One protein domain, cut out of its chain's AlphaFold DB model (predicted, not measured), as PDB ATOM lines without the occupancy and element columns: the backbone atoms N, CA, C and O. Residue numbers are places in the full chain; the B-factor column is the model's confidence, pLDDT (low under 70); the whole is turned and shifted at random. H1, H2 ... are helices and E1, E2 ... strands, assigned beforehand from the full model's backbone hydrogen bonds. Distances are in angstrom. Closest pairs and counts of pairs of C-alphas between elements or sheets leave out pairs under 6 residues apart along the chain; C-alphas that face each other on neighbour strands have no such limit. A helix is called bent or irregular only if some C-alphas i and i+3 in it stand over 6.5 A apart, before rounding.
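AT A GLANCE: This is residues 10 to 222 of the 367 residues of the protein "Tyrosine--tRNA ligase" of Nanohaloarchaea archaeon SW_7_43_1 (UniProt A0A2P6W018). A twisted sheet of six strands is the core of three layers, with H3 and H5 over one face and H9 and H10 over the other. H7 and H8 pack on H9 and H10, H2 crosses E6 and E5, H1 packs on H3, and short H4 and H6 lie near the ends of E3 and E4. The 213 printed residues, with ten named helices and six named strands, run H1 E1 H2 E2 H3 E3 H4 H5 E4 H6 H7 H8 H9 E5 H10 E6; the sheet order is E1 E6 E5 E2 E3 E4, mixed, and the class is mixed. The whole is compact, with a radius of gyration of the C-alphas of 16.8 A and spans of 49 by 40 by 31 A.

HOW THE PARTS SIT: Edge strand E1, residues 22 to 24, is antiparallel to E6, residues 217 to 221, with N 24 and O 218 within hydrogen-bond range at 2.8 A. Parallel neighbours follow: E5, residues 189 to 193, beside E6 (N 190 and O 217, 2.8 A); E2, residues 45 to 50, beside E5 (N 189 and O 45, 2.9 A); E3, residues 76 to 81, beside E2 (N 78 and O 46, 2.8 A); and edge strand E4, residues 124 to 127, beside E3 (N 79 and O 124, 2.8 A). H3, residues 58 to 72, runs along the strands over E5 and E2, at a height over the sheet of 8.9 A; H5, residues 99 to 118, is on the same face over E3. On the opposite face H9, residues 168 to 184, is over E2, and H10, residues 194 to 211, is over E6. H9 and H10 touch, the closest C-alphas being those of Ala 179 and Ala 204, 4.9 A. H8, residues 150 to 160, touches H10 at Ser 156 and Gly 198, closest C-alphas 4.1 A, and H7, residues 135 to 145, touches H9 at Val 141 and Leu 176, 6.5 A. H4, residues 83 to 88, and H6, residues 128 to 131, only graze the sheet. H1, residues 10 to 17, touches residues 66 to 72 of H3; H2, residues 26 to 39, is on the sheet. Strand-helix-strand units, parallel neighbours joined through helices, are E2 H3 E3, E3 H4 H5 E4 and E5 H10 E6, with right-handed crossovers. Every O i to N i+4 pair is within hydrogen-bond range in H1, H2, H4, H5 and H7, but 9 of 11 in H3, 4 of 7 in H8, 8 of 13 in H9 and 7 of 14 in H10; H6 is too short for one.

IN THESE COORDINATES: H1 begins at C-alpha 10 (134.681, 199.318, 119.940), and E6 ends at C-alpha 221 (124.096, 187.238, 130.964). H5 measures 28.7 A, H10 25.5 A and H9 22.8 A. H8 and H10 are irregular: C-alphas 156 and 159 are 8.9 A apart, and 195 and 198 are 7.1 A apart.

THE WHOLE: The farthest C-alphas, of Ala 38 and Asn 94, are 50.4 A apart. The printed part has no cut and no long link. Its mean pLDDT is 88.6; residue 41, residues 91 to 94 and residues 158 to 165 are under 70.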
ATOM      1  N   GLU A  10     135.751 200.174 120.463       89.94
ATOM      2  CA  GLU A  10     134.681 199.318 119.940       89.94
ATOM      3  C   GLU A  10     134.918 197.845 120.290       89.94
ATOM      4  O   GLU A  10     134.026 197.223 120.852       89.94
ATOM      5  N   ASP A  11     136.140 197.329 120.123       89.19
ATOM      6  CA  ASP A  11     136.473 195.947 120.501       89.19
ATOM      7  C   ASP A  11     136.274 195.708 122.014       89.19
ATOM      8  O   ASP A  11     135.833 194.642 122.443       89.19
ATOM      9  N   ARG A  12     136.564 196.714 122.855       90.62
ATOM     10  CA  ARG A  12     136.304 196.649 124.309       90.62
ATOM     11  C   ARG A  12     134.807 196.585 124.604       90.62
ATOM     12  O   ARG A  12     134.395 195.842 125.491       90.62
ATOM     13  N   ILE A  13     133.999 197.361 123.885       91.44
ATOM     14  CA  ILE A  13     132.537 197.342 124.016       91.44
ATOM     15  C   ILE A  13     131.984 195.992 123.546       91.44
ATOM     16  O   ILE A  13     131.117 195.437 124.222       91.44
ATOM     17  N   ASP A  14     132.519 195.433 122.463       90.56
ATOM     18  CA  ASP A  14     132.135 194.117 121.951       90.56
ATOM     19  C   ASP A  14     132.470 193.004 122.954       90.56
ATOM     20  O   ASP A  14     131.638 192.130 123.197       90.56
ATOM     21  N   LEU A  15     133.621 193.075 123.635       90.88
ATOM     22  CA  LEU A  15     133.957 192.164 124.740       90.88
ATOM     23  C   LEU A  15     132.949 192.252 125.895       90.88
ATOM     24  O   LEU A  15     132.533 191.226 126.437       90.88
ATOM     25  N   VAL A  16     132.518 193.459 126.272       91.75
ATOM     26  CA  VAL A  16     131.473 193.614 127.295       91.75
ATOM     27  C   VAL A  16     130.161 192.993 126.799       91.75
ATOM     28  O   VAL A  16     129.539 192.228 127.532       91.75
ATOM     29  N   ASN A  17     129.771 193.272 125.553       90.38
ATOM     30  CA  ASN A  17     128.456 192.936 125.008       90.38
ATOM     31  C   ASN A  17     128.304 191.485 124.512       90.38
ATOM     32  O   ASN A  17     127.179 191.000 124.430       90.38
ATOM     33  N   ARG A  18     129.385 190.769 124.178       87.75
ATOM     34  CA  ARG A  18     129.287 189.371 123.711       87.75
ATOM     35  C   ARG A  18     128.645 188.477 124.769       87.75
ATOM     36  O   ARG A  18     128.764 188.772 125.954       87.75
ATOM     37  N   ASN A  19     127.994 187.380 124.390       84.19
ATOM     38  CA  ASN A  19     127.430 186.393 125.330       84.19
ATOM     39  C   ASN A  19     126.582 187.023 126.460       84.19
ATOM     40  O   ASN A  19     126.707 186.650 127.629       84.19
ATOM     41  N   THR A  20     125.792 188.045 126.125       87.81
ATOM     42  CA  THR A  20     124.999 188.851 127.060       87.81
ATOM     43  C   THR A  20     123.585 189.013 126.510       87.81
ATOM     44  O   THR A  20     123.428 189.321 125.332       87.81
ATOM     45  N   ASP A  21     122.569 188.870 127.362       86.94
ATOM     46  CA  ASP A  21     121.162 189.031 126.967       86.94
ATOM     47  C   ASP A  21     120.740 190.500 126.970       86.94
ATOM     48  O   ASP A  21     119.987 190.966 126.113       86.94
ATOM     49  N   GLU A  22     121.199 191.256 127.971       89.81
ATOM     50  CA  GLU A  22     120.819 192.653 128.128       89.81
ATOM     51  C   GLU A  22     121.958 193.481 128.721       89.81
ATOM     52  O   GLU A  22     122.414 193.233 129.835       89.81
ATOM     53  N   VAL A  23     122.333 194.555 128.025       90.12
ATOM     54  CA  VAL A  23     123.103 195.661 128.605       90.12
ATOM     55  C   VAL A  23     122.188 196.867 128.753       90.12
ATOM     56  O   VAL A  23     121.691 197.446 127.780       90.12
ATOM     57  N   VAL A  24     121.957 197.285 129.994       86.75
ATOM     58  CA  VAL A  24     121.057 198.396 130.294       86.75
ATOM     59  C   VAL A  24     121.772 199.705 129.994       86.75
ATOM     60  O   VAL A  24     122.498 200.237 130.829       86.75
ATOM     61  N   LYS A  25     121.475 200.256 128.812       83.06
ATOM     62  CA  LYS A  25     122.099 201.459 128.236       83.06
ATOM     63  C   LYS A  25     123.595 201.271 127.997       83.06
ATOM     64  O   LYS A  25     124.423 201.759 128.757       83.06
ATOM     65  N   LEU A  26     123.925 200.673 126.855       87.88
ATOM     66  CA  LEU A  26     125.301 200.512 126.373       87.88
ATOM     67  C   LEU A  26     126.107 201.828 126.340       87.88
ATOM     68  O   LEU A  26     127.320 201.827 126.511       87.88
ATOM     69  N   GLU A  27     125.436 202.972 126.186       90.94
ATOM     70  CA  GLU A  27     126.061 204.296 126.288       90.94
ATOM     71  C   GLU A  27     126.690 204.559 127.673       90.94
ATOM     72  O   GLU A  27     127.719 205.219 127.761       90.94
ATOM     73  N   GLU A  28     126.118 204.030 128.765       92.00
ATOM     74  CA  GLU A  28     126.699 204.144 130.115       92.00
ATOM     75  C   GLU A  28     128.038 203.383 130.192       92.00
ATOM     76  O   GLU A  28     129.012 203.941 130.691       92.00
ATOM     77  N   VAL A  29     128.119 202.185 129.599       91.44
ATOM     78  CA  VAL A  29     129.359 201.389 129.472       91.44
ATOM     79  C   VAL A  29     130.401 202.119 128.621       91.44
ATOM     80  O   VAL A  29     131.551 202.263 129.031       91.44
ATOM     81  N   ARG A  30     130.000 202.649 127.456       93.19
ATOM     82  CA  ARG A  30     130.894 203.439 126.595       93.19
ATOM     83  C   ARG A  30     131.490 204.625 127.355       93.19
ATOM     84  O   ARG A  30     132.704 204.788 127.361       93.19
ATOM     85  N   ASN A  31     130.650 205.402 128.039       91.94
ATOM     86  CA  ASN A  31     131.098 206.559 128.812       91.94
ATOM     87  C   ASN A  31     132.075 206.163 129.931       91.94
ATOM     88  O   ASN A  31     133.030 206.890 130.181       91.94
ATOM     89  N   GLN A  32     131.860 205.031 130.612       91.31
ATOM     90  CA  GLN A  32     132.789 204.528 131.632       91.31
ATOM     91  C   GLN A  32     134.171 204.249 131.033       91.31
ATOM     92  O   GLN A  32     135.174 204.741 131.548       91.31
ATOM     93  N   LEU A  33     134.217 203.523 129.913       90.44
ATOM     94  CA  LEU A  33     135.460 203.170 129.227       90.44
ATOM     95  C   LEU A  33     136.187 204.401 128.659       90.44
ATOM     96  O   LEU A  33     137.407 204.503 128.803       90.44
ATOM     97  N   GLU A  34     135.452 205.346 128.066       90.56
ATOM     98  CA  GLU A  34     135.989 206.612 127.545       90.56
ATOM     99  C   GLU A  34     136.534 207.504 128.669       90.56
ATOM    100  O   GLU A  34     137.626 208.061 128.550       90.56
ATOM    101  N   ASN A  35     135.811 207.621 129.788       88.19
ATOM    102  CA  ASN A  35     136.260 208.405 130.940       88.19
ATOM    103  C   ASN A  35     137.499 207.788 131.598       88.19
ATOM    104  O   ASN A  35     138.396 208.523 132.020       88.19
ATOM    105  N   ALA A  36     137.574 206.458 131.668       86.69
ATOM    106  CA  ALA A  36     138.745 205.748 132.170       86.69
ATOM    107  C   ALA A  36     139.978 206.017 131.295       86.69
ATOM    108  O   ALA A  36     141.051 206.340 131.805       86.69
ATOM    109  N   GLU A  37     139.811 205.969 129.970       84.56
ATOM    110  CA  GLU A  37     140.876 206.275 129.010       84.56
ATOM    111  C   GLU A  37     141.309 207.749 129.073       84.56
ATOM    112  O   GLU A  37     142.503 208.048 129.059       84.56
ATOM    113  N   ALA A  38     140.354 208.677 129.192       84.75
ATOM    114  CA  ALA A  38     140.627 210.111 129.233       84.75
ATOM    115  C   ALA A  38     141.260 210.577 130.555       84.75
ATOM    116  O   ALA A  38     142.096 211.482 130.544       84.75
ATOM    117  N   SER A  39     140.847 210.000 131.688       82.56
ATOM    118  CA  SER A  39     141.372 210.354 133.013       82.56
ATOM    119  C   SER A  39     142.712 209.683 133.305       82.56
ATOM    120  O   SER A  39     143.585 210.310 133.898       82.56
ATOM    121  N   GLY A  40     142.894 208.428 132.882       73.19
ATOM    122  CA  GLY A  40     144.089 207.634 133.171       73.19
ATOM    123  C   GLY A  40     144.292 207.311 134.658       73.19
ATOM    124  O   GLY A  40     145.381 206.873 135.027       73.19
ATOM    125  N   GLU A  41     143.290 207.551 135.512       66.69
ATOM    126  CA  GLU A  41     143.428 207.470 136.974       66.69
ATOM    127  C   GLU A  41     142.920 206.149 137.563       66.69
ATOM    128  O   GLU A  41     143.599 205.590 138.428       66.69
ATOM    129  N   LYS A  42     141.761 205.631 137.121       77.75
ATOM    130  CA  LYS A  42     141.179 204.409 137.697       77.75
ATOM    131  C   LYS A  42     140.354 203.573 136.712       77.75
ATOM    132  O   LYS A  42     139.552 204.089 135.938       77.75
ATOM    133  N   ASP A  43     140.546 202.271 136.887       86.94
ATOM    134  CA  ASP A  43     139.661 201.144 136.579       86.94
ATOM    135  C   ASP A  43     138.168 201.379 136.763       86.94
ATOM    136  O   ASP A  43     137.812 201.468 137.939       86.94
ATOM    137  N   PRO A  44     137.261 201.435 135.763       93.75
ATOM    138  CA  PRO A  44     135.865 201.212 136.100       93.75
ATOM    139  C   PRO A  44     135.716 199.803 136.683       93.75
ATOM    140  O   PRO A  44     136.347 198.851 136.211       93.75
ATOM    141  N   ARG A  45     134.893 199.659 137.718       95.44
ATOM    142  CA  ARG A  45     134.743 198.402 138.466       95.44
ATOM    143  C   ARG A  45     133.522 197.632 137.990       95.44
ATOM    144  O   ARG A  45     132.442 198.205 137.850       95.44
ATOM    145  N   ALA A  46     133.683 196.336 137.747       96.31
ATOM    146  CA  ALA A  46     132.590 195.443 137.374       96.31
ATOM    147  C   ALA A  46     132.449 194.339 138.420       96.31
ATOM    148  O   ALA A  46     133.444 193.689 138.726       96.31
ATOM    149  N   TYR A  47     131.246 194.106 138.953       96.00
ATOM    150  CA  TYR A  47     131.055 193.118 140.023       96.00
ATOM    151  C   TYR A  47     130.039 192.025 139.715       96.00
ATOM    152  O   TYR A  47     129.081 192.246 138.970       96.00
ATOM    153  N   VAL A  48     130.245 190.875 140.361       96.31
ATOM    154  CA  VAL A  48     129.260 189.797 140.521       96.31
ATOM    155  C   VAL A  48     129.312 189.297 141.969       96.31
ATOM    156  O   VAL A  48     130.392 189.140 142.542       96.31
ATOM    157  N   GLY A  49     128.144 189.047 142.565       95.00
ATOM    158  CA  GLY A  49     128.018 188.431 143.888       95.00
ATOM    159  C   GLY A  49     127.662 186.947 143.815       95.00
ATOM    160  O   GLY A  49     126.833 186.548 142.995       95.00
ATOM    161  N   TYR A  50     128.257 186.144 144.700       93.56
ATOM    162  CA  TYR A  50     128.072 184.694 144.741       93.56
ATOM    163  C   TYR A  50     127.760 184.184 146.145       93.56
ATOM    164  O   TYR A  50     128.494 184.452 147.096       93.56
ATOM    165  N   GLU A  51     126.706 183.378 146.263       90.12
ATOM    166  CA  GLU A  51     126.461 182.567 147.455       90.12
ATOM    167  C   GLU A  51     127.337 181.309 147.413       90.12
ATOM    168  O   GLU A  51     127.102 180.405 146.604       90.12
ATOM    169  N   THR A  52     128.314 181.203 148.312       86.44
ATOM    170  CA  THR A  52     129.262 180.078 148.386       86.44
ATOM    171  C   THR A  52     128.630 178.866 149.081       86.44
ATOM    172  O   THR A  52     129.103 178.382 150.105       86.44
ATOM    173  N   SER A  53     127.504 178.395 148.538       82.44
ATOM    174  CA  SER A  53     126.599 177.421 149.168       82.44
ATOM    175  C   SER A  53     126.654 176.008 148.574       82.44
ATOM    176  O   SER A  53     125.861 175.141 148.950       82.44
ATOM    177  N   GLY A  54     127.552 175.774 147.618       87.31
ATOM    178  CA  GLY A  54     127.713 174.504 146.920       87.31
ATOM    179  C   GLY A  54     128.902 174.521 145.961       87.31
ATOM    180  O   GLY A  54     129.578 175.547 145.842       87.31
ATOM    181  N   PRO A  55     129.184 173.401 145.277       90.56
ATOM    182  CA  PRO A  55     130.319 173.330 144.372       90.56
ATOM    183  C   PRO A  55     130.153 174.289 143.185       90.56
ATOM    184  O   PRO A  55     129.081 174.360 142.577       90.56
ATOM    185  N   VAL A  56     131.236 174.980 142.811       93.12
ATOM    186  CA  VAL A  56     131.330 175.700 141.537       93.12
ATOM    187  C   VAL A  56     131.088 174.704 140.406       93.12
ATOM    188  O   VAL A  56     131.720 173.651 140.347       93.12
ATOM    189  N   HIS A  57     130.165 175.040 139.517       91.50
ATOM    190  CA  HIS A  57     129.653 174.163 138.465       91.50
ATOM    191  C   HIS A  57     129.600 174.892 137.127       91.50
ATOM    192  O   HIS A  57     129.763 176.109 137.086       91.50
ATOM    193  N   LEU A  58     129.279 174.173 136.051       89.50
ATOM    194  CA  LEU A  58     129.229 174.708 134.684       89.50
ATOM    195  C   LEU A  58     128.461 176.041 134.548       89.50
ATOM    196  O   LEU A  58     128.973 176.977 133.951       89.50
ATOM    197  N   GLY A  59     127.290 176.186 135.182       88.25
ATOM    198  CA  GLY A  59     126.560 177.469 135.240       88.25
ATOM    199  C   GLY A  59     127.378 178.677 135.730       88.25
ATOM    200  O   GLY A  59     127.234 179.775 135.198       88.25
ATOM    201  N   HIS A  60     128.277 178.485 136.700       91.25
ATOM    202  CA  HIS A  60     129.148 179.549 137.208       91.25
ATOM    203  C   HIS A  60     130.244 179.923 136.205       91.25
ATOM    204  O   HIS A  60     130.676 181.076 136.183       91.25
ATOM    205  N   MET A  61     130.647 178.996 135.330       90.00
ATOM    206  CA  MET A  61     131.648 179.250 134.294       90.00
ATOM    207  C   MET A  61     131.216 180.382 133.353       90.00
ATOM    208  O   MET A  61     132.061 181.184 132.964       90.00
ATOM    209  N   THR A  62     129.915 180.530 133.063       89.12
ATOM    210  CA  THR A  62     129.375 181.659 132.276       89.12
ATOM    211  C   THR A  62     129.733 183.001 132.908       89.12
ATOM    212  O   THR A  62     130.232 183.905 132.239       89.12
ATOM    213  N   SER A  63     129.525 183.120 134.221       92.00
ATOM    214  CA  SER A  63     129.819 184.353 134.952       92.00
ATOM    215  C   SER A  63     131.323 184.639 135.031       92.00
ATOM    216  O   SER A  63     131.734 185.782 134.847       92.00
ATOM    217  N   VAL A  64     132.157 183.604 135.207       93.50
ATOM    218  CA  VAL A  64     133.623 183.749 135.209       93.50
ATOM    219  C   VAL A  64     134.124 184.174 133.831       93.50
ATOM    220  O   VAL A  64     134.946 185.081 133.733       93.50
ATOM    221  N   GLN A  65     133.589 183.593 132.755       91.50
ATOM    222  CA  GLN A  65     133.931 183.992 131.391       91.50
ATOM    223  C   GLN A  65     133.565 185.459 131.131       91.50
ATOM    224  O   GLN A  65     134.363 186.199 130.561       91.50
ATOM    225  N   LYS A  66     132.403 185.915 131.613       93.19
ATOM    226  CA  LYS A  66     132.010 187.325 131.512       93.19
ATOM    227  C   LYS A  66     132.927 188.246 132.328       93.19
ATOM    228  O   LYS A  66     133.301 189.307 131.835       93.19
ATOM    229  N   LEU A  67     133.351 187.832 133.525       95.25
ATOM    230  CA  LEU A  67     134.351 188.559 134.317       95.25
ATOM    231  C   LEU A  67     135.698 188.670 133.576       95.25
ATOM    232  O   LEU A  67     136.281 189.752 133.529       95.25
ATOM    233  N   LEU A  68     136.152 187.597 132.923       93.75
ATOM    234  CA  LEU A  68     137.352 187.613 132.078       93.75
ATOM    235  C   LEU A  68     137.203 188.552 130.872       93.75
ATOM    236  O   LEU A  68     138.158 189.234 130.496       93.75
ATOM    237  N   ASP A  69     136.018 188.608 130.263       93.06
ATOM    238  CA  ASP A  69     135.743 189.508 129.143       93.06
ATOM    239  C   ASP A  69     135.831 190.976 129.565       93.06
ATOM    240  O   ASP A  69     136.511 191.764 128.906       93.06
ATOM    241  N   VAL A  70     135.204 191.351 130.687       94.06
ATOM    242  CA  VAL A  70     135.273 192.736 131.176       94.06
ATOM    243  C   VAL A  70     136.671 193.091 131.684       94.06
ATOM    244  O   VAL A  70     137.119 194.217 131.473       94.06
ATOM    245  N   GLN A  71     137.410 192.126 132.248       94.12
ATOM    246  CA  GLN A  71     138.825 192.286 132.602       94.12
ATOM    247  C   GLN A  71     139.667 192.629 131.364       94.12
ATOM    248  O   GLN A  71     140.468 193.567 131.387       94.12
ATOM    249  N   LYS A  72     139.453 191.920 130.245       91.62
ATOM    250  CA  LYS A  72     140.093 192.222 128.950       91.62
ATOM    251  C   LYS A  72     139.623 193.558 128.374       91.62
ATOM    252  O   LYS A  72     140.435 194.300 127.828       91.62
ATOM    253  N   ALA A  73     138.348 193.906 128.553       91.62
ATOM    254  CA  ALA A  73     137.804 195.217 128.198       91.62
ATOM    255  C   ALA A  73     138.350 196.352 129.089       91.62
ATOM    256  O   ALA A  73     138.115 197.529 128.812       91.62
ATOM    257  N   GLY A  74     139.119 196.034 130.131       91.00
ATOM    258  CA  GLY A  74     139.820 196.997 130.970       91.00
ATOM    259  C   GLY A  74     139.055 197.444 132.210       91.00
ATOM    260  O   GLY A  74     139.452 198.457 132.774       91.00
ATOM    261  N   TYR A  75     138.008 196.723 132.618       94.56
ATOM    262  CA  TYR A  75     137.420 196.857 133.951       94.56
ATOM    263  C   TYR A  75     138.309 196.191 135.010       94.56
ATOM    264  O   TYR A  75     139.070 195.270 134.709       94.56
ATOM    265  N   GLU A  76     138.177 196.640 136.255       95.62
ATOM    266  CA  GLU A  76     138.637 195.927 137.447       95.62
ATOM    267  C   GLU A  76     137.511 194.984 137.918       95.62
ATOM    268  O   GLU A  76     136.459 195.471 138.352       95.62
ATOM    269  N   PRO A  77     137.667 193.652 137.797       96.94
ATOM    270  CA  PRO A  77     136.651 192.718 138.260       96.94
ATOM    271  C   PRO A  77     136.643 192.648 139.789       96.94
ATOM    272  O   PRO A  77     137.690 192.507 140.418       96.94
ATOM    273  N   VAL A  78     135.453 192.695 140.379       97.75
ATOM    274  CA  VAL A  78     135.218 192.573 141.820       97.75
ATOM    275  C   VAL A  78     134.292 191.385 142.056       97.75
ATOM    276  O   VAL A  78     133.184 191.318 141.524       97.75
ATOM    277  N   VAL A  79     134.733 190.431 142.860       97.81
ATOM    278  CA  VAL A  79     133.954 189.245 143.208       97.81
ATOM    279  C   VAL A  79     133.545 189.352 144.667       97.81
ATOM    280  O   VAL A  79     134.392 189.357 145.561       97.81
ATOM    281  N   LEU A  80     132.236 189.440 144.902       97.69
ATOM    282  CA  LEU A  80     131.673 189.459 146.247       97.69
ATOM    283  C   LEU A  80     131.311 188.037 146.675       97.69
ATOM    284  O   LEU A  80     130.348 187.447 146.178       97.69
ATOM    285  N   TRP A  81     132.035 187.516 147.658       96.12
ATOM    286  CA  TRP A  81     131.639 186.322 148.392       96.12
ATOM    287  C   TRP A  81     130.536 186.700 149.366       96.12
ATOM    288  O   TRP A  81     130.778 187.296 150.418       96.12
ATOM    289  N   ALA A  82     129.301 186.385 148.996       92.88
ATOM    290  CA  ALA A  82     128.102 186.723 149.742       92.88
ATOM    291  C   ALA A  82     127.924 185.758 150.934       92.88
ATOM    292  O   ALA A  82     126.907 185.081 151.080       92.88
ATOM    293  N   ASP A  83     128.936 185.683 151.796       90.62
ATOM    294  CA  ASP A  83     129.016 184.852 153.000       90.62
ATOM    295  C   ASP A  83     127.842 185.115 153.956       90.62
ATOM    296  O   ASP A  83     127.156 184.192 154.398       90.62
ATOM    297  N   ARG A  84     127.510 186.388 154.179       88.81
ATOM    298  CA  ARG A  84     126.356 186.778 154.990       88.81
ATOM    299  C   ARG A  84     125.030 186.377 154.352       88.81
ATOM    300  O   ARG A  84     124.111 185.973 155.057       88.81
ATOM    301  N   HIS A  85     124.921 186.475 153.032       87.75
ATOM    302  CA  HIS A  85     123.732 186.057 152.289       87.75
ATOM    303  C   HIS A  85     123.564 184.529 152.314       87.75
ATOM    304  O   HIS A  85     122.456 184.034 152.517       87.75
ATOM    305  N   THR A  86     124.674 183.795 152.225       85.75
ATOM    306  CA  THR A  86     124.737 182.334 152.376       85.75
ATOM    307  C   THR A  86     124.212 181.906 153.754       85.75
ATOM    308  O   THR A  86     123.354 181.024 153.849       85.75
ATOM    309  N   GLU A  87     124.632 182.607 154.814       83.94
ATOM    310  CA  GLU A  87     124.134 182.415 156.184       83.94
ATOM    311  C   GLU A  87     122.629 182.747 156.301       83.94
ATOM    312  O   GLU A  87     121.857 181.958 156.849       83.94
ATOM    313  N   LEU A  88     122.173 183.872 155.726       81.25
ATOM    314  CA  LEU A  88     120.754 184.276 155.716       81.25
ATOM    315  C   LEU A  88     119.845 183.260 155.006       81.25
ATOM    316  O   LEU A  88     118.686 183.090 155.396       81.25
ATOM    317  N   ASN A  89     120.361 182.579 153.982       76.56
ATOM    318  CA  ASN A  89     119.636 181.555 153.235       76.56
ATOM    319  C   ASN A  89     119.636 180.173 153.904       76.56
ATOM    320  O   ASN A  89     119.069 179.234 153.342       76.56
ATOM    321  N   ASN A  90     120.203 180.047 155.110       70.88
ATOM    322  CA  ASN A  90     120.351 178.784 155.843       70.88
ATOM    323  C   ASN A  90     121.057 177.701 155.006       70.88
ATOM    324  O   ASN A  90     120.719 176.518 155.075       70.88
ATOM    325  N   LYS A  91     122.017 178.107 154.171       63.94
ATOM    326  CA  LYS A  91     122.868 177.192 153.414       63.94
ATOM    327  C   LYS A  91     124.055 176.817 154.307       63.94
ATOM    328  O   LYS A  91     124.974 177.609 154.458       63.94
ATOM    329  N   GLY A  92     123.993 175.655 154.958       57.00
ATOM    330  CA  GLY A  92     125.005 175.197 155.923       57.00
ATOM    331  C   GLY A  92     124.390 174.357 157.045       57.00
ATOM    332  O   GLY A  92     123.249 173.901 156.929       57.00
ATOM    333  N   LYS A  93     125.111 174.161 158.159       57.94
ATOM    334  CA  LYS A  93     124.615 173.439 159.348       57.94
ATOM    335  C   LYS A  93     123.656 174.309 160.191       57.94
ATOM    336  O   LYS A  93     123.843 174.500 161.380       57.94
ATOM    337  N   ASN A  94     122.585 174.788 159.557       58.00
ATOM    338  CA  ASN A  94     121.292 175.248 160.099       58.00
ATOM    339  C   ASN A  94     121.217 176.291 161.242       58.00
ATOM    340  O   ASN A  94     120.092 176.629 161.618       58.00
ATOM    341  N   GLU A  95     122.307 176.847 161.779       70.69
ATOM    342  CA  GLU A  95     122.230 177.850 162.855       70.69
ATOM    343  C   GLU A  95     122.862 179.201 162.471       70.69
ATOM    344  O   GLU A  95     124.002 179.296 162.030       70.69
ATOM    345  N   TRP A  96     122.094 180.286 162.641       76.88
ATOM    346  CA  TRP A  96     122.585 181.656 162.454       76.88
ATOM    347  C   TRP A  96     123.673 181.981 163.480       76.88
ATOM    348  O   TRP A  96     123.460 181.811 164.684       76.88
ATOM    349  N   ASN A  97     124.774 182.575 163.022       75.88
ATOM    350  CA  ASN A  97     125.925 182.978 163.827       75.88
ATOM    351  C   ASN A  97     126.611 181.800 164.538       75.88
ATOM    352  O   ASN A  97     127.255 182.000 165.569       75.88
ATOM    353  N   ASP A  98     126.476 180.600 163.978       85.50
ATOM    354  CA  ASP A  98     127.186 179.400 164.405       85.50
ATOM    355  C   ASP A  98     128.631 179.371 163.878       85.50
ATOM    356  O   ASP A  98     128.927 179.854 162.783       85.50
ATOM    357  N   GLU A  99     129.542 178.832 164.687       86.69
ATOM    358  CA  GLU A  99     130.978 178.795 164.386       86.69
ATOM    359  C   GLU A  99     131.287 177.790 163.271       86.69
ATOM    360  O   GLU A  99     131.947 178.162 162.302       86.69
ATOM    361  N   GLU A 100     130.721 176.576 163.329       86.81
ATOM    362  CA  GLU A 100     130.941 175.554 162.294       86.81
ATOM    363  C   GLU A 100     130.422 176.021 160.931       86.81
ATOM    364  O   GLU A 100     131.061 175.811 159.902       86.81
ATOM    365  N   THR A 101     129.265 176.688 160.913       85.81
ATOM    366  CA  THR A 101     128.693 177.239 159.679       85.81
ATOM    367  C   THR A 101     129.607 178.297 159.057       85.81
ATOM    368  O   THR A 101     129.751 178.334 157.837       85.81
ATOM    369  N   ARG A 102     130.264 179.137 159.866       87.50
ATOM    370  CA  ARG A 102     131.208 180.145 159.357       87.50
ATOM    371  C   ARG A 102     132.503 179.547 158.853       87.50
ATOM    372  O   ARG A 102     132.940 179.936 157.779       87.50
ATOM    373  N   GLU A 103     133.079 178.607 159.596       90.75
ATOM    374  CA  GLU A 103     134.277 177.888 159.157       90.75
ATOM    375  C   GLU A 103     134.022 177.181 157.822       90.75
ATOM    376  O   GLU A 103     134.839 177.263 156.904       90.75
ATOM    377  N   TRP A 104     132.842 176.576 157.668       91.00
ATOM    378  CA  TRP A 104     132.428 175.965 156.412       91.00
ATOM    379  C   TRP A 104     132.264 176.991 155.274       91.00
ATOM    380  O   TRP A 104     132.776 176.764 154.178       91.00
ATOM    381  N   ILE A 105     131.609 178.137 155.513       91.38
ATOM    382  CA  ILE A 105     131.471 179.215 154.511       91.38
ATOM    383  C   ILE A 105     132.843 179.784 154.111       91.38
ATOM    384  O   ILE A 105     133.080 180.054 152.930       91.38
ATOM    385  N   ASP A 106     133.756 179.945 155.067       93.00
ATOM    386  CA  ASP A 106     135.118 180.410 154.815       93.00
ATOM    387  C   ASP A 106     135.890 179.409 153.949       93.00
ATOM    388  O   ASP A 106     136.480 179.805 152.942       93.00
ATOM    389  N   GLY A 107     135.807 178.113 154.263       94.88
ATOM    390  CA  GLY A 107     136.384 177.060 153.430       94.88
ATOM    391  C   GLY A 107     135.774 177.026 152.025       94.88
ATOM    392  O   GLY A 107     136.496 176.920 151.032       94.88
ATOM    393  N   MET A 108     134.450 177.167 151.909       93.88
ATOM    394  CA  MET A 108     133.776 177.274 150.612       93.88
ATOM    395  C   MET A 108     134.250 178.501 149.829       93.88
ATOM    396  O   MET A 108     134.422 178.420 148.617       93.88
ATOM    397  N   THR A 109     134.507 179.621 150.503       95.25
ATOM    398  CA  THR A 109     135.060 180.823 149.872       95.25
ATOM    399  C   THR A 109     136.465 180.568 149.321       95.25
ATOM    400  O   THR A 109     136.736 180.922 148.174       95.25
ATOM    401  N   GLU A 110     137.337 179.891 150.079       96.19
ATOM    402  CA  GLU A 110     138.669 179.490 149.597       96.19
ATOM    403  C   GLU A 110     138.582 178.562 148.373       96.19
ATOM    404  O   GLU A 110     139.299 178.757 147.390       96.19
ATOM    405  N   TYR A 111     137.668 177.586 148.398       96.44
ATOM    406  CA  TYR A 111     137.402 176.676 147.281       96.44
ATOM    407  C   TYR A 111     136.944 177.419 146.010       96.44
ATOM    408  O   TYR A 111     137.456 177.173 144.910       96.44
ATOM    409  N   TRP A 112     135.992 178.346 146.144       96.94
ATOM    410  CA  TRP A 112     135.489 179.147 145.024       96.94
ATOM    411  C   TRP A 112     136.569 180.060 144.452       96.94
ATOM    412  O   TRP A 112     136.765 180.077 143.234       96.94
ATOM    413  N   GLN A 113     137.302 180.761 145.319       97.12
ATOM    414  CA  GLN A 113     138.388 181.640 144.904       97.12
ATOM    415  C   GLN A 113     139.468 180.865 144.145       97.12
ATOM    416  O   GLN A 113     139.809 181.243 143.027       97.12
ATOM    417  N   ALA A 114     139.922 179.726 144.678       97.25
ATOM    418  CA  ALA A 114     140.908 178.886 144.002       97.25
ATOM    419  C   ALA A 114     140.412 178.380 142.637       97.25
ATOM    420  O   ALA A 114     141.196 178.303 141.689       97.25
ATOM    421  N   THR A 115     139.117 178.069 142.511       96.88
ATOM    422  CA  THR A 115     138.516 177.690 141.222       96.88
ATOM    423  C   THR A 115     138.595 178.842 140.219       96.88
ATOM    424  O   THR A 115     138.995 178.633 139.076       96.88
ATOM    425  N   PHE A 116     138.233 180.060 140.630       97.12
ATOM    426  CA  PHE A 116     138.188 181.234 139.752       97.12
ATOM    427  C   PHE A 116     139.593 181.669 139.320       97.12
ATOM    428  O   PHE A 116     139.823 181.915 138.135       97.12
ATOM    429  N   GLU A 117     140.547 181.687 140.251       96.88
ATOM    430  CA  GLU A 117     141.961 181.957 139.967       96.88
ATOM    431  C   GLU A 117     142.539 180.925 138.983       96.88
ATOM    432  O   GLU A 117     143.261 181.287 138.054       96.88
ATOM    433  N   SER A 118     142.167 179.645 139.118       96.25
ATOM    434  CA  SER A 118     142.605 178.580 138.199       96.25
ATOM    435  C   SER A 118     142.053 178.745 136.781       96.25
ATOM    436  O   SER A 118     142.687 178.318 135.820       96.25
ATOM    437  N   LEU A 119     140.903 179.406 136.628       93.94
ATOM    438  CA  LEU A 119     140.348 179.791 135.326       93.94
ATOM    439  C   LEU A 119     141.028 181.045 134.737       93.94
ATOM    440  O   LEU A 119     140.694 181.462 133.628       93.94
ATOM    441  N   GLY A 120     141.996 181.632 135.450       94.06
ATOM    442  CA  GLY A 120     142.778 182.790 135.016       94.06
ATOM    443  C   GLY A 120     142.159 184.144 135.369       94.06
ATOM    444  O   GLY A 120     142.582 185.157 134.807       94.06
ATOM    445  N   LEU A 121     141.154 184.173 136.252       95.56
ATOM    446  CA  LEU A 121     140.547 185.420 136.713       95.56
ATOM    447  C   LEU A 121     141.493 186.152 137.677       95.56
ATOM    448  O   LEU A 121     141.944 185.573 138.662       95.56
ATOM    449  N   ASP A 122     141.745 187.431 137.402       95.75
ATOM    450  CA  ASP A 122     142.507 188.351 138.254       95.75
ATOM    451  C   ASP A 122     141.546 189.440 138.750       95.75
ATOM    452  O   ASP A 122     141.265 190.418 138.053       95.75
ATOM    453  N   ALA A 123     140.968 189.208 139.930       96.00
ATOM    454  CA  ALA A 123     139.891 190.013 140.496       96.00
ATOM    455  C   ALA A 123     140.195 190.433 141.938       96.00
ATOM    456  O   ALA A 123     140.944 189.775 142.661       96.00
ATOM    457  N   GLU A 124     139.541 191.503 142.383       97.12
ATOM    458  CA  GLU A 124     139.442 191.811 143.806       97.12
ATOM    459  C   GLU A 124     138.374 190.915 144.446       97.12
ATOM    460  O   GLU A 124     137.188 191.012 144.126       97.12
ATOM    461  N   PHE A 125     138.791 190.041 145.358       96.94
ATOM    462  CA  PHE A 125     137.900 189.161 146.109       96.94
ATOM    463  C   PHE A 125     137.539 189.794 147.456       96.94
ATOM    464  O   PHE A 125     138.422 190.056 148.273       96.94
ATOM    465  N   VAL A 126     136.247 190.020 147.703       96.81
ATOM    466  CA  VAL A 126     135.736 190.693 148.911       96.81
ATOM    467  C   VAL A 126     134.714 189.798 149.603       96.81
ATOM    468  O   VAL A 126     133.831 189.256 148.939       96.81
ATOM    469  N   LYS A 127     134.782 189.653 150.932       95.50
ATOM    470  CA  LYS A 127     133.715 188.983 151.690       95.50
ATOM    471  C   LYS A 127     132.642 189.992 152.081       95.50
ATOM    472  O   LYS A 127     132.946 191.097 152.526       95.50
ATOM    473  N   GLY A 128     131.370 189.614 151.976       93.81
ATOM    474  CA  GLY A 128     130.251 190.463 152.392       93.81
ATOM    475  C   GLY A 128     130.386 190.910 153.843       93.81
ATOM    476  O   GLY A 128     130.177 192.078 154.174       93.81
ATOM    477  N   THR A 129     130.834 190.018 154.722       92.69
ATOM    478  CA  THR A 129     131.034 190.374 156.123       92.69
ATOM    479  C   THR A 129     132.155 191.379 156.404       92.69
ATOM    480  O   THR A 129     132.179 191.884 157.532       92.69
ATOM    481  N   ASP A 130     133.016 191.713 155.435       94.00
ATOM    482  CA  ASP A 130     134.087 192.703 155.602       94.00
ATOM    483  C   ASP A 130     133.547 194.136 155.727       94.00
ATOM    484  O   ASP A 130     134.122 194.932 156.464       94.00
ATOM    485  N   PHE A 131     132.420 194.450 155.073       94.75
ATOM    486  CA  PHE A 131     131.812 195.793 155.084       94.75
ATOM    487  C   PHE A 131     130.352 195.797 155.564       94.75
ATOM    488  O   PHE A 131     129.894 196.746 156.198       94.75
ATOM    489  N   GLN A 132     129.596 194.707 155.387       94.25
ATOM    490  CA  GLN A 132     128.174 194.654 155.774       94.25
ATOM    491  C   GLN A 132     127.941 194.624 157.298       94.25
ATOM    492  O   GLN A 132     126.799 194.600 157.771       94.25
ATOM    493  N   LYS A 133     129.010 194.554 158.100       90.94
ATOM    494  CA  LYS A 133     128.959 194.692 159.566       90.94
ATOM    495  C   LYS A 133     129.077 196.149 160.018       90.94
ATOM    496  O   LYS A 133     128.820 196.422 161.194       90.94
ATOM    497  N   ASP A 134     129.439 197.056 159.116       93.94
ATOM    498  CA  ASP A 134     129.684 198.443 159.470       93.94
ATOM    499  C   ASP A 134     128.386 199.174 159.837       93.94
ATOM    500  O   ASP A 134     127.342 198.973 159.204       93.94
ATOM    501  N   PRO A 135     128.420 200.052 160.859       94.75
ATOM    502  CA  PRO A 135     127.254 200.838 161.247       94.75
ATOM    503  C   PRO A 135     126.678 201.676 160.101       94.75
ATOM    504  O   PRO A 135     125.464 201.853 160.040       94.75
ATOM    505  N   ASP A 136     127.533 202.169 159.203       94.38
ATOM    506  CA  ASP A 136     127.120 202.983 158.059       94.38
ATOM    507  C   ASP A 136     126.333 202.151 157.037       94.38
ATOM    508  O   ASP A 136     125.239 202.552 156.648       94.38
ATOM    509  N   TYR A 137     126.789 200.932 156.722       95.75
ATOM    510  CA  TYR A 137     126.033 199.997 155.881       95.75
ATOM    511  C   TYR A 137     124.659 199.677 156.488       95.75
ATOM    512  O   TYR A 137     123.635 199.714 155.806       95.75
ATOM    513  N   LEU A 138     124.597 199.415 157.800       94.06
ATOM    514  CA  LEU A 138     123.321 199.164 158.479       94.06
ATOM    515  C   LEU A 138     122.377 200.377 158.423       94.06
ATOM    516  O   LEU A 138     121.168 200.203 158.245       94.06
ATOM    517  N   ASN A 139     122.905 201.594 158.584       95.69
ATOM    518  CA  ASN A 139     122.112 202.815 158.458       95.69
ATOM    519  C   ASN A 139     121.524 202.945 157.049       95.69
ATOM    520  O   ASN A 139     120.332 203.236 156.927       95.69
ATOM    521  N   ASP A 140     122.307 202.641 156.014       96.12
ATOM    522  CA  ASP A 140     121.832 202.652 154.631       96.12
ATOM    523  C   ASP A 140     120.769 201.588 154.372       96.12
ATOM    524  O   ASP A 140     119.765 201.885 153.730       96.12
ATOM    525  N   VAL A 141     120.912 200.376 154.922       95.44
ATOM    526  CA  VAL A 141     119.870 199.333 154.836       95.44
ATOM    527  C   VAL A 141     118.548 199.844 155.414       95.44
ATOM    528  O   VAL A 141     117.484 199.652 154.816       95.44
ATOM    529  N   ILE A 142     118.595 200.531 156.559       94.56
ATOM    530  CA  ILE A 142     117.406 201.111 157.196       94.56
ATOM    531  C   ILE A 142     116.846 202.270 156.361       94.56
ATOM    532  O   ILE A 142     115.629 202.350 156.159       94.56
ATOM    533  N   GLU A 143     117.692 203.179 155.874       95.19
ATOM    534  CA  GLU A 143     117.261 204.305 155.044       95.19
ATOM    535  C   GLU A 143     116.628 203.818 153.735       95.19
ATOM    536  O   GLU A 143     115.528 204.255 153.377       95.19
ATOM    537  N   PHE A 144     117.260 202.850 153.077       95.06
ATOM    538  CA  PHE A 144     116.781 202.238 151.848       95.06
ATOM    539  C   PHE A 144     115.461 201.493 152.063       95.06
ATOM    540  O   PHE A 144     114.501 201.687 151.308       95.06
ATOM    541  N   GLY A 145     115.348 200.740 153.161       93.00
ATOM    542  CA  GLY A 145     114.109 200.082 153.577       93.00
ATOM    543  C   GLY A 145     112.936 201.048 153.806       93.00
ATOM    544  O   GLY A 145     111.784 200.669 153.607       93.00
ATOM    545  N   ASN A 146     113.191 202.320 154.138       92.50
ATOM    546  CA  ASN A 146     112.140 203.344 154.232       92.50
ATOM    547  C   ASN A 146     111.657 203.861 152.861       92.50
ATOM    548  O   ASN A 146     110.593 204.485 152.785       92.50
ATOM    549  N   LYS A 147     112.418 203.634 151.782       92.31
ATOM    550  CA  LYS A 147     112.059 204.025 150.402       92.31
ATOM    551  C   LYS A 147     111.431 202.883 149.611       92.31
ATOM    552  O   LYS A 147     110.623 203.117 148.706       92.31
ATOM    553  N   VAL A 148     111.776 201.642 149.946       90.88
ATOM    554  CA  VAL A 148     111.317 200.449 149.232       90.88
ATOM    555  C   VAL A 148     110.070 199.871 149.900       90.88
ATOM    556  O   VAL A 148     110.058 199.522 151.074       90.88
ATOM    557  N   LYS A 149     108.980 199.741 149.136       88.19
ATOM    558  CA  LYS A 149     107.778 199.036 149.608       88.19
ATOM    559  C   LYS A 149     108.031 197.530 149.639       88.19
ATOM    560  O   LYS A 149     108.625 197.009 148.702       88.19
ATOM    561  N   MET A 150     107.465 196.830 150.628       84.19
ATOM    562  CA  MET A 150     107.608 195.369 150.776       84.19
ATOM    563  C   MET A 150     107.301 194.597 149.490       84.19
ATOM    564  O   MET A 150     108.101 193.774 149.076       84.19
ATOM    565  N   ASN A 151     106.197 194.918 148.803       83.56
ATOM    566  CA  ASN A 151     105.850 194.246 147.550       83.56
ATOM    567  C   ASN A 151     106.913 194.450 146.464       83.56
ATOM    568  O   ASN A 151     107.164 193.548 145.686       83.56
ATOM    569  N   ARG A 152     107.569 195.615 146.421       82.56
ATOM    570  CA  ARG A 152     108.624 195.884 145.443       82.56
ATOM    571  C   ARG A 152     109.915 195.135 145.765       82.56
ATOM    572  O   ARG A 152     110.588 194.735 144.823       82.56
ATOM    573  N   ALA A 153     110.240 194.952 147.048       81.00
ATOM    574  CA  ALA A 153     111.352 194.099 147.468       81.00
ATOM    575  C   ALA A 153     111.088 192.638 147.060       81.00
ATOM    576  O   ALA A 153     111.899 192.058 146.342       81.00
ATOM    577  N   SER A 154     109.905 192.104 147.367       79.31
ATOM    578  CA  SER A 154     109.515 190.744 146.961       79.31
ATOM    579  C   SER A 154     109.465 190.569 145.441       79.31
ATOM    580  O   SER A 154     110.100 189.671 144.897       79.31
ATOM    581  N   ASP A 155     108.823 191.492 144.718       79.62
ATOM    582  CA  ASP A 155     108.762 191.467 143.250       79.62
ATOM    583  C   ASP A 155     110.156 191.556 142.601       79.62
ATOM    584  O   ASP A 155     110.306 191.232 141.420       79.62
ATOM    585  N   SER A 156     111.161 192.097 143.303       76.88
ATOM    586  CA  SER A 156     112.536 192.185 142.797       76.88
ATOM    587  C   SER A 156     113.288 190.863 142.886       76.88
ATOM    588  O   SER A 156     114.155 190.637 142.050       76.88
ATOM    589  N   MET A 157     112.898 189.989 143.819       72.62
ATOM    590  CA  MET A 157     113.436 188.636 143.936       72.62
ATOM    591  C   MET A 157     112.891 187.703 142.846       72.62
ATOM    592  O   MET A 157     113.574 186.755 142.495       72.62
ATOM    593  N   GLY A 158     111.724 187.987 142.249       65.44
ATOM    594  CA  GLY A 158     111.245 187.314 141.028       65.44
ATOM    595  C   GLY A 158     111.403 185.783 141.047       65.44
ATOM    596  O   GLY A 158     110.940 185.130 141.978       65.44
ATOM    597  N   ASP A 159     112.078 185.233 140.030       56.06
ATOM    598  CA  ASP A 159     112.349 183.794 139.849       56.06
ATOM    599  C   ASP A 159     113.457 183.225 140.763       56.06
ATOM    600  O   ASP A 159     113.701 182.014 140.753       56.06
ATOM    601  N   ILE A 160     114.124 184.069 141.563       55.84
ATOM    602  CA  ILE A 160     115.209 183.665 142.474       55.84
ATOM    603  C   ILE A 160     114.653 182.811 143.628       55.84
ATOM    604  O   ILE A 160     115.379 181.990 144.191       55.84
ATOM    605  N   ALA A 161     113.364 182.946 143.984       53.78
ATOM    606  CA  ALA A 161     112.802 182.227 145.126       53.78
ATOM    607  C   ALA A 161     111.281 181.948 145.055       53.78
ATOM    608  O   ALA A 161     110.495 182.790 144.633       53.78
ATOM    609  N   ASP A 162     110.856 180.771 145.541       55.12
ATOM    610  CA  ASP A 162     109.438 180.395 145.692       55.12
ATOM    611  C   ASP A 162     108.795 181.128 146.896       55.12
ATOM    612  O   ASP A 162     109.076 180.840 148.068       55.12
ATOM    613  N   ASP A 163     107.899 182.069 146.585       55.50
ATOM    614  CA  ASP A 163     107.394 183.169 147.434       55.50
ATOM    615  C   ASP A 163     106.762 182.739 148.783       55.50
ATOM    616  O   ASP A 163     106.808 183.459 149.779       55.50
ATOM    617  N   ALA A 164     106.199 181.531 148.885       55.06
ATOM    618  CA  ALA A 164     105.419 181.134 150.065       55.06
ATOM    619  C   ALA A 164     106.247 180.673 151.286       55.06
ATOM    620  O   ALA A 164     105.680 180.504 152.368       55.06
ATOM    621  N   SER A 165     107.555 180.433 151.130       64.75
ATOM    622  CA  SER A 165     108.395 179.796 152.167       64.75
ATOM    623  C   SER A 165     109.494 180.687 152.752       64.75
ATOM    624  O   SER A 165     110.158 180.291 153.711       64.75
ATOM    625  N   LEU A 166     109.674 181.893 152.212       73.81
ATOM    626  CA  LEU A 166     110.785 182.768 152.572       73.81
ATOM    627  C   LEU A 166     110.543 183.514 153.884       73.81
ATOM    628  O   LEU A 166     109.460 184.038 154.155       73.81
ATOM    629  N   THR A 167     111.597 183.624 154.688       81.62
ATOM    630  CA  THR A 167     111.604 184.487 155.873       81.62
ATOM    631  C   THR A 167     111.657 185.969 155.481       81.62
ATOM    632  O   THR A 167     112.001 186.329 154.356       81.62
ATOM    633  N   VAL A 168     111.373 186.867 156.433       83.06
ATOM    634  CA  VAL A 168     111.517 188.324 156.223       83.06
ATOM    635  C   VAL A 168     112.941 188.693 155.805       83.06
ATOM    636  O   VAL A 168     113.129 189.568 154.964       83.06
ATOM    637  N   ALA A 169     113.940 188.017 156.371       84.38
ATOM    638  CA  ALA A 169     115.332 188.255 156.033       84.38
ATOM    639  C   ALA A 169     115.616 187.936 154.556       84.38
ATOM    640  O   ALA A 169     116.186 188.763 153.852       84.38
ATOM    641  N   GLN A 170     115.123 186.797 154.070       82.69
ATOM    642  CA  GLN A 170     115.317 186.353 152.687       82.69
ATOM    643  C   GLN A 170     114.487 187.157 151.678       82.69
ATOM    644  O   GLN A 170     114.953 187.444 150.585       82.69
ATOM    645  N   ASN A 171     113.255 187.533 152.028       81.81
ATOM    646  CA  ASN A 171     112.345 188.194 151.088       81.81
ATOM    647  C   ASN A 171     112.539 189.723 151.039       81.81
ATOM    648  O   ASN A 171     112.330 190.354 150.006       81.81
ATOM    649  N   ALA A 172     112.921 190.345 152.159       83.94
ATOM    650  CA  ALA A 172     112.998 191.801 152.262       83.94
ATOM    651  C   ALA A 172     114.414 192.330 152.493       83.94
ATOM    652  O   ALA A 172     114.774 193.313 151.860       83.94
ATOM    653  N   LEU A 173     115.217 191.727 153.376       89.12
ATOM    654  CA  LEU A 173     116.555 192.262 153.674       89.12
ATOM    655  C   LEU A 173     117.568 191.907 152.587       89.12
ATOM    656  O   LEU A 173     118.283 192.793 152.134       89.12
ATOM    657  N   TYR A 174     117.569 190.654 152.131       89.69
ATOM    658  CA  TYR A 174     118.450 190.154 151.073       89.69
ATOM    659  C   TYR A 174     118.485 191.078 149.837       89.69
ATOM    660  O   TYR A 174     119.558 191.582 149.508       89.69
ATOM    661  N   PRO A 175     117.356 191.396 149.165       91.25
ATOM    662  CA  PRO A 175     117.405 192.224 147.956       91.25
ATOM    663  C   PRO A 175     117.831 193.676 148.223       91.25
ATOM    664  O   PRO A 175     118.369 194.333 147.332       91.25
ATOM    665  N   LEU A 176     117.600 194.198 149.434       93.75
ATOM    666  CA  LEU A 176     118.078 195.528 149.821       93.75
ATOM    667  C   LEU A 176     119.597 195.530 150.001       93.75
ATOM    668  O   LEU A 176     120.252 196.447 149.515       93.75
ATOM    669  N   MET A 177     120.129 194.504 150.668       94.75
ATOM    670  CA  MET A 177     121.563 194.322 150.874       94.75
ATOM    671  C   MET A 177     122.287 194.177 149.535       94.75
ATOM    672  O   MET A 177     123.170 194.975 149.246       94.75
ATOM    673  N   GLN A 178     121.816 193.289 148.652       93.69
ATOM    674  CA  GLN A 178     122.413 193.114 147.323       93.69
ATOM    675  C   GLN A 178     122.409 194.408 146.488       93.69
ATOM    676  O   GLN A 178     123.360 194.689 145.764       93.69
ATOM    677  N   ALA A 179     121.361 195.234 146.581       94.75
ATOM    678  CA  ALA A 179     121.350 196.527 145.897       94.75
ATOM    679  C   ALA A 179     122.347 197.531 146.511       94.75
ATOM    680  O   ALA A 179     122.924 198.328 145.775       94.75
ATOM    681  N   LEU A 180     122.541 197.505 147.833       96.00
ATOM    682  CA  LEU A 180     123.479 198.374 148.552       96.00
ATOM    683  C   LEU A 180     124.937 197.931 148.423       96.00
ATOM    684  O   LEU A 180     125.827 198.766 148.546       96.00
ATOM    685  N   ASP A 181     125.196 196.665 148.110       95.81
ATOM    686  CA  ASP A 181     126.554 196.190 147.846       95.81
ATOM    687  C   ASP A 181     127.187 196.941 146.662       95.81
ATOM    688  O   ASP A 181     128.375 197.251 146.693       95.81
ATOM    689  N   VAL A 182     126.388 197.343 145.666       94.69
ATOM    690  CA  VAL A 182     126.858 198.077 144.479       94.69
ATOM    691  C   VAL A 182     127.563 199.404 144.826       94.69
ATOM    692  O   VAL A 182     128.721 199.571 144.442       94.69
ATOM    693  N   PRO A 183     126.934 200.362 145.540       94.69
ATOM    694  CA  PRO A 183     127.619 201.592 145.930       94.69
ATOM    695  C   PRO A 183     128.716 201.376 146.981       94.69
ATOM    696  O   PRO A 183     129.717 202.086 146.944       94.69
ATOM    697  N   HIS A 184     128.562 200.413 147.899       95.31
ATOM    698  CA  HIS A 184     129.561 200.156 148.949       95.31
ATOM    699  C   HIS A 184     130.854 199.530 148.409       95.31
ATOM    700  O   HIS A 184     131.920 199.745 148.980       95.31
ATOM    701  N   LEU A 185     130.781 198.824 147.279       94.69
ATOM    702  CA  LEU A 185     131.937 198.271 146.565       94.69
ATOM    703  C   LEU A 185     132.490 199.205 145.469       94.69
ATOM    704  O   LEU A 185     133.393 198.802 144.726       94.69
ATOM    705  N   ASP A 186     131.970 200.437 145.371       93.69
ATOM    706  CA  ASP A 186     132.337 201.441 144.358       93.69
ATOM    707  C   ASP A 186     132.201 200.897 142.925       93.69
ATOM    708  O   ASP A 186     133.129 200.965 142.125       93.69
ATOM    709  N   VAL A 187     131.066 200.261 142.620       94.06
ATOM    710  CA  VAL A 187     130.879 199.536 141.359       94.06
ATOM    711  C   VAL A 187     130.247 200.401 140.270       94.06
ATOM    712  O   VAL A 187     129.163 200.965 140.440       94.06
ATOM    713  N   ASP A 188     130.876 200.395 139.096       93.81
ATOM    714  CA  ASP A 188     130.388 201.058 137.887       93.81
ATOM    715  C   ASP A 188     129.447 200.165 137.062       93.81
ATOM    716  O   ASP A 188     128.448 200.651 136.520       93.81
ATOM    717  N   LEU A 189     129.757 198.866 136.962       95.19
ATOM    718  CA  LEU A 189     129.015 197.874 136.182       95.19
ATOM    719  C   LEU A 189     128.559 196.696 137.060       95.19
ATOM    720  O   LEU A 189     129.345 195.835 137.450       95.19
ATOM    721  N   ALA A 190     127.260 196.635 137.337       95.56
ATOM    722  CA  ALA A 190     126.617 195.517 138.013       95.56
ATOM    723  C   ALA A 190     126.307 194.384 137.029       95.56
ATOM    724  O   ALA A 190     125.507 194.577 136.114       95.56
ATOM    725  N   MET A 191     126.920 193.215 137.213       95.50
ATOM    726  CA  MET A 191     126.699 192.051 136.358       95.50
ATOM    727  C   MET A 191     125.966 190.945 137.120       95.50
ATOM    728  O   MET A 191     126.176 190.756 138.315       95.50
ATOM    729  N   GLY A 192     125.109 190.199 136.431       92.62
ATOM    730  CA  GLY A 192     124.416 189.052 137.017       92.62
ATOM    731  C   GLY A 192     123.701 188.206 135.974       92.62
ATOM    732  O   GLY A 192     123.659 188.562 134.797       92.62
ATOM    733  N   GLY A 193     123.122 187.088 136.401       90.12
ATOM    734  CA  GLY A 193     122.210 186.329 135.548       90.12
ATOM    735  C   GLY A 193     120.913 187.102 135.290       90.12
ATOM    736  O   GLY A 193     120.588 188.075 135.984       90.12
ATOM    737  N   THR A 194     120.142 186.678 134.292       86.25
ATOM    738  CA  THR A 194     118.823 187.268 133.993       86.25
ATOM    739  C   THR A 194     117.819 187.144 135.144       86.25
ATOM    740  O   THR A 194     116.915 187.974 135.261       86.25
ATOM    741  N   ASP A 195     118.023 186.189 136.048       83.75
ATOM    742  CA  ASP A 195     117.299 186.029 137.310       83.75
ATOM    743  C   ASP A 195     117.510 187.209 138.278       83.75
ATOM    744  O   ASP A 195     116.571 187.635 138.951       83.75
ATOM    745  N   GLN A 196     118.694 187.826 138.288       86.56
ATOM    746  CA  GLN A 196     119.030 188.966 139.158       86.56
ATOM    747  C   GLN A 196     118.533 190.322 138.633       86.56
ATOM    748  O   GLN A 196     118.616 191.350 139.319       86.56
ATOM    749  N   ARG A 197     117.943 190.339 137.433       88.94
ATOM    750  CA  ARG A 197     117.468 191.555 136.765       88.94
ATOM    751  C   ARG A 197     116.494 192.367 137.609       88.94
ATOM    752  O   ARG A 197     116.497 193.602 137.555       88.94
ATOM    753  N   GLY A 198     115.639 191.697 138.381       86.94
ATOM    754  CA  GLY A 198     114.666 192.349 139.250       86.94
ATOM    755  C   GLY A 198     115.326 193.269 140.278       86.94
ATOM    756  O   GLY A 198     114.904 194.422 140.408       86.94
ATOM    757  N   ILE A 199     116.386 192.805 140.938       89.62
ATOM    758  CA  ILE A 199     117.127 193.551 141.962       89.62
ATOM    759  C   ILE A 199     117.857 194.733 141.323       89.62
ATOM    760  O   ILE A 199     117.649 195.882 141.727       89.62
ATOM    761  N   HIS A 200     118.624 194.495 140.256       91.62
ATOM    762  CA  HIS A 200     119.374 195.567 139.601       91.62
ATOM    763  C   HIS A 200     118.465 196.668 139.031       91.62
ATOM    764  O   HIS A 200     118.730 197.862 139.194       91.62
ATOM    765  N   MET A 201     117.355 196.295 138.390       90.44
ATOM    766  CA  MET A 201     116.478 197.268 137.735       90.44
ATOM    767  C   MET A 201     115.501 197.943 138.696       90.44
ATOM    768  O   MET A 201     115.327 199.161 138.638       90.44
ATOM    769  N   LYS A 202     114.819 197.174 139.556       88.12
ATOM    770  CA  LYS A 202     113.732 197.700 140.402       88.12
ATOM    771  C   LYS A 202     114.239 198.338 141.690       88.12
ATOM    772  O   LYS A 202     113.508 199.163 142.245       88.12
ATOM    773  N   LEU A 203     115.428 197.949 142.159       90.94
ATOM    774  CA  LEU A 203     116.034 198.469 143.383       90.94
ATOM    775  C   LEU A 203     117.271 199.304 143.071       90.94
ATOM    776  O   LEU A 203     117.228 200.511 143.303       90.94
ATOM    777  N   ALA A 204     118.324 198.712 142.499       91.62
ATOM    778  CA  ALA A 204     119.594 199.422 142.346       91.62
ATOM    779  C   ALA A 204     119.439 200.685 141.476       91.62
ATOM    780  O   ALA A 204     119.692 201.799 141.925       91.62
ATOM    781  N   ARG A 205     118.911 200.563 140.254       91.69
ATOM    782  CA  ARG A 205     118.764 201.726 139.357       91.69
ATOM    783  C   ARG A 205     117.627 202.680 139.724       91.69
ATOM    784  O   ARG A 205     117.762 203.881 139.505       91.69
ATOM    785  N   ASP A 206     116.495 202.162 140.203       91.31
ATOM    786  CA  ASP A 206     115.288 202.967 140.454       91.31
ATOM    787  C   ASP A 206     115.287 203.632 141.838       91.31
ATOM    788  O   ASP A 206     114.758 204.732 141.982       91.31
ATOM    789  N   LYS A 207     115.856 202.977 142.861       92.94
ATOM    790  CA  LYS A 207     115.700 203.389 144.264       92.94
ATOM    791  C   LYS A 207     116.966 203.912 144.926       92.94
ATOM    792  O   LYS A 207     116.828 204.798 145.765       92.94
ATOM    793  N   LEU A 208     118.168 203.455 144.559       93.38
ATOM    794  CA  LEU A 208     119.411 204.002 145.135       93.38
ATOM    795  C   LEU A 208     119.545 205.532 144.976       93.38
ATOM    796  O   LEU A 208     119.961 206.185 145.938       93.38
ATOM    797  N   PRO A 209     119.104 206.160 143.863       93.94
ATOM    798  CA  PRO A 209     119.141 207.620 143.748       93.94
ATOM    799  C   PRO A 209     118.288 208.365 144.784       93.94
ATOM    800  O   PRO A 209     118.567 209.525 145.084       93.94
ATOM    801  N   GLU A 210     117.256 207.731 145.357       93.81
ATOM    802  CA  GLU A 210     116.411 208.350 146.392       93.81
ATOM    803  C   GLU A 210     117.122 208.493 147.749       93.81
ATOM    804  O   GLU A 210     116.643 209.254 148.597       93.81
ATOM    805  N   ILE A 211     118.236 207.781 147.945       93.56
ATOM    806  CA  ILE A 211     119.089 207.838 149.144       93.56
ATOM    807  C   ILE A 211     120.479 208.428 148.846       93.56
ATOM    808  O   ILE A 211     121.373 208.373 149.677       93.56
ATOM    809  N   GLY A 212     120.662 209.040 147.669       92.38
ATOM    810  CA  GLY A 212     121.869 209.805 147.328       92.38
ATOM    811  C   GLY A 212     122.972 209.035 146.599       92.38
ATOM    812  O   GLY A 212     123.984 209.644 146.254       92.38
ATOM    813  N   TYR A 213     122.774 207.749 146.303       94.50
ATOM    814  CA  TYR A 213     123.724 206.943 145.534       94.50
ATOM    815  C   TYR A 213     123.559 207.111 144.018       94.50
ATOM    816  O   TYR A 213     122.490 207.461 143.508       94.50
ATOM    817  N   SER A 214     124.637 206.861 143.271       88.75
ATOM    818  CA  SER A 214     124.609 206.828 141.809       88.75
ATOM    819  C   SER A 214     123.865 205.587 141.302       88.75
ATOM    820  O   SER A 214     123.739 204.571 141.982       88.75
ATOM    821  N   LYS A 215     123.342 205.673 140.076       89.69
ATOM    822  CA  LYS A 215     122.788 204.509 139.374       89.69
ATOM    823  C   LYS A 215     123.948 203.748 138.696       89.69
ATOM    824  O   LYS A 215     124.681 204.382 137.933       89.69
ATOM    825  N   PRO A 216     124.108 202.435 138.916       89.62
ATOM    826  CA  PRO A 216     125.145 201.640 138.252       89.62
ATOM    827  C   PRO A 216     124.730 201.297 136.819       89.62
ATOM    828  O   PRO A 216     123.532 201.127 136.573       89.62
ATOM    829  N   ALA A 217     125.675 201.135 135.889       93.44
ATOM    830  CA  ALA A 217     125.403 200.406 134.647       93.44
ATOM    831  C   ALA A 217     125.098 198.940 134.987       93.44
ATOM    832  O   ALA A 217     125.520 198.448 136.033       93.44
ATOM    833  N   VAL A 218     124.324 198.251 134.150       94.38
ATOM    834  CA  VAL A 218     123.884 196.884 134.463       94.38
ATOM    835  C   VAL A 218     123.976 195.998 133.238       94.38
ATOM    836  O   VAL A 218     123.577 196.416 132.148       94.38
ATOM    837  N   LEU A 219     124.467 194.782 133.438       95.00
ATOM    838  CA  LEU A 219     124.618 193.757 132.420       95.00
ATOM    839  C   LEU A 219     124.037 192.435 132.927       95.00
ATOM    840  O   LEU A 219     124.334 192.009 134.042       95.00
ATOM    841  N   HIS A 220     123.226 191.782 132.099       93.94
ATOM    842  CA  HIS A 220     122.658 190.472 132.392       93.94
ATOM    843  C   HIS A 220     123.097 189.449 131.351       93.94
ATOM    844  O   HIS A 220     122.842 189.629 130.160       93.94
ATOM    845  N   TYR A 221     123.736 188.376 131.807       90.25
ATOM    846  CA  TYR A 221     124.096 187.238 130.964       90.25
ATOM    847  C   TYR A 221     123.027 186.136 131.037       90.25
ATOM    848  O   TYR A 221     122.378 185.978 132.083       90.25
ATOM    849  N   PRO A 222     122.841 185.359 129.955       85.12
ATOM    850  CA  PRO A 222     121.894 184.256 129.943       85.12
ATOM    851  C   PRO A 222     122.291 183.171 130.939       85.12
ATOM    852  O   PRO A 222     123.472 182.885 131.171       85.12
TER     853      PRO A 222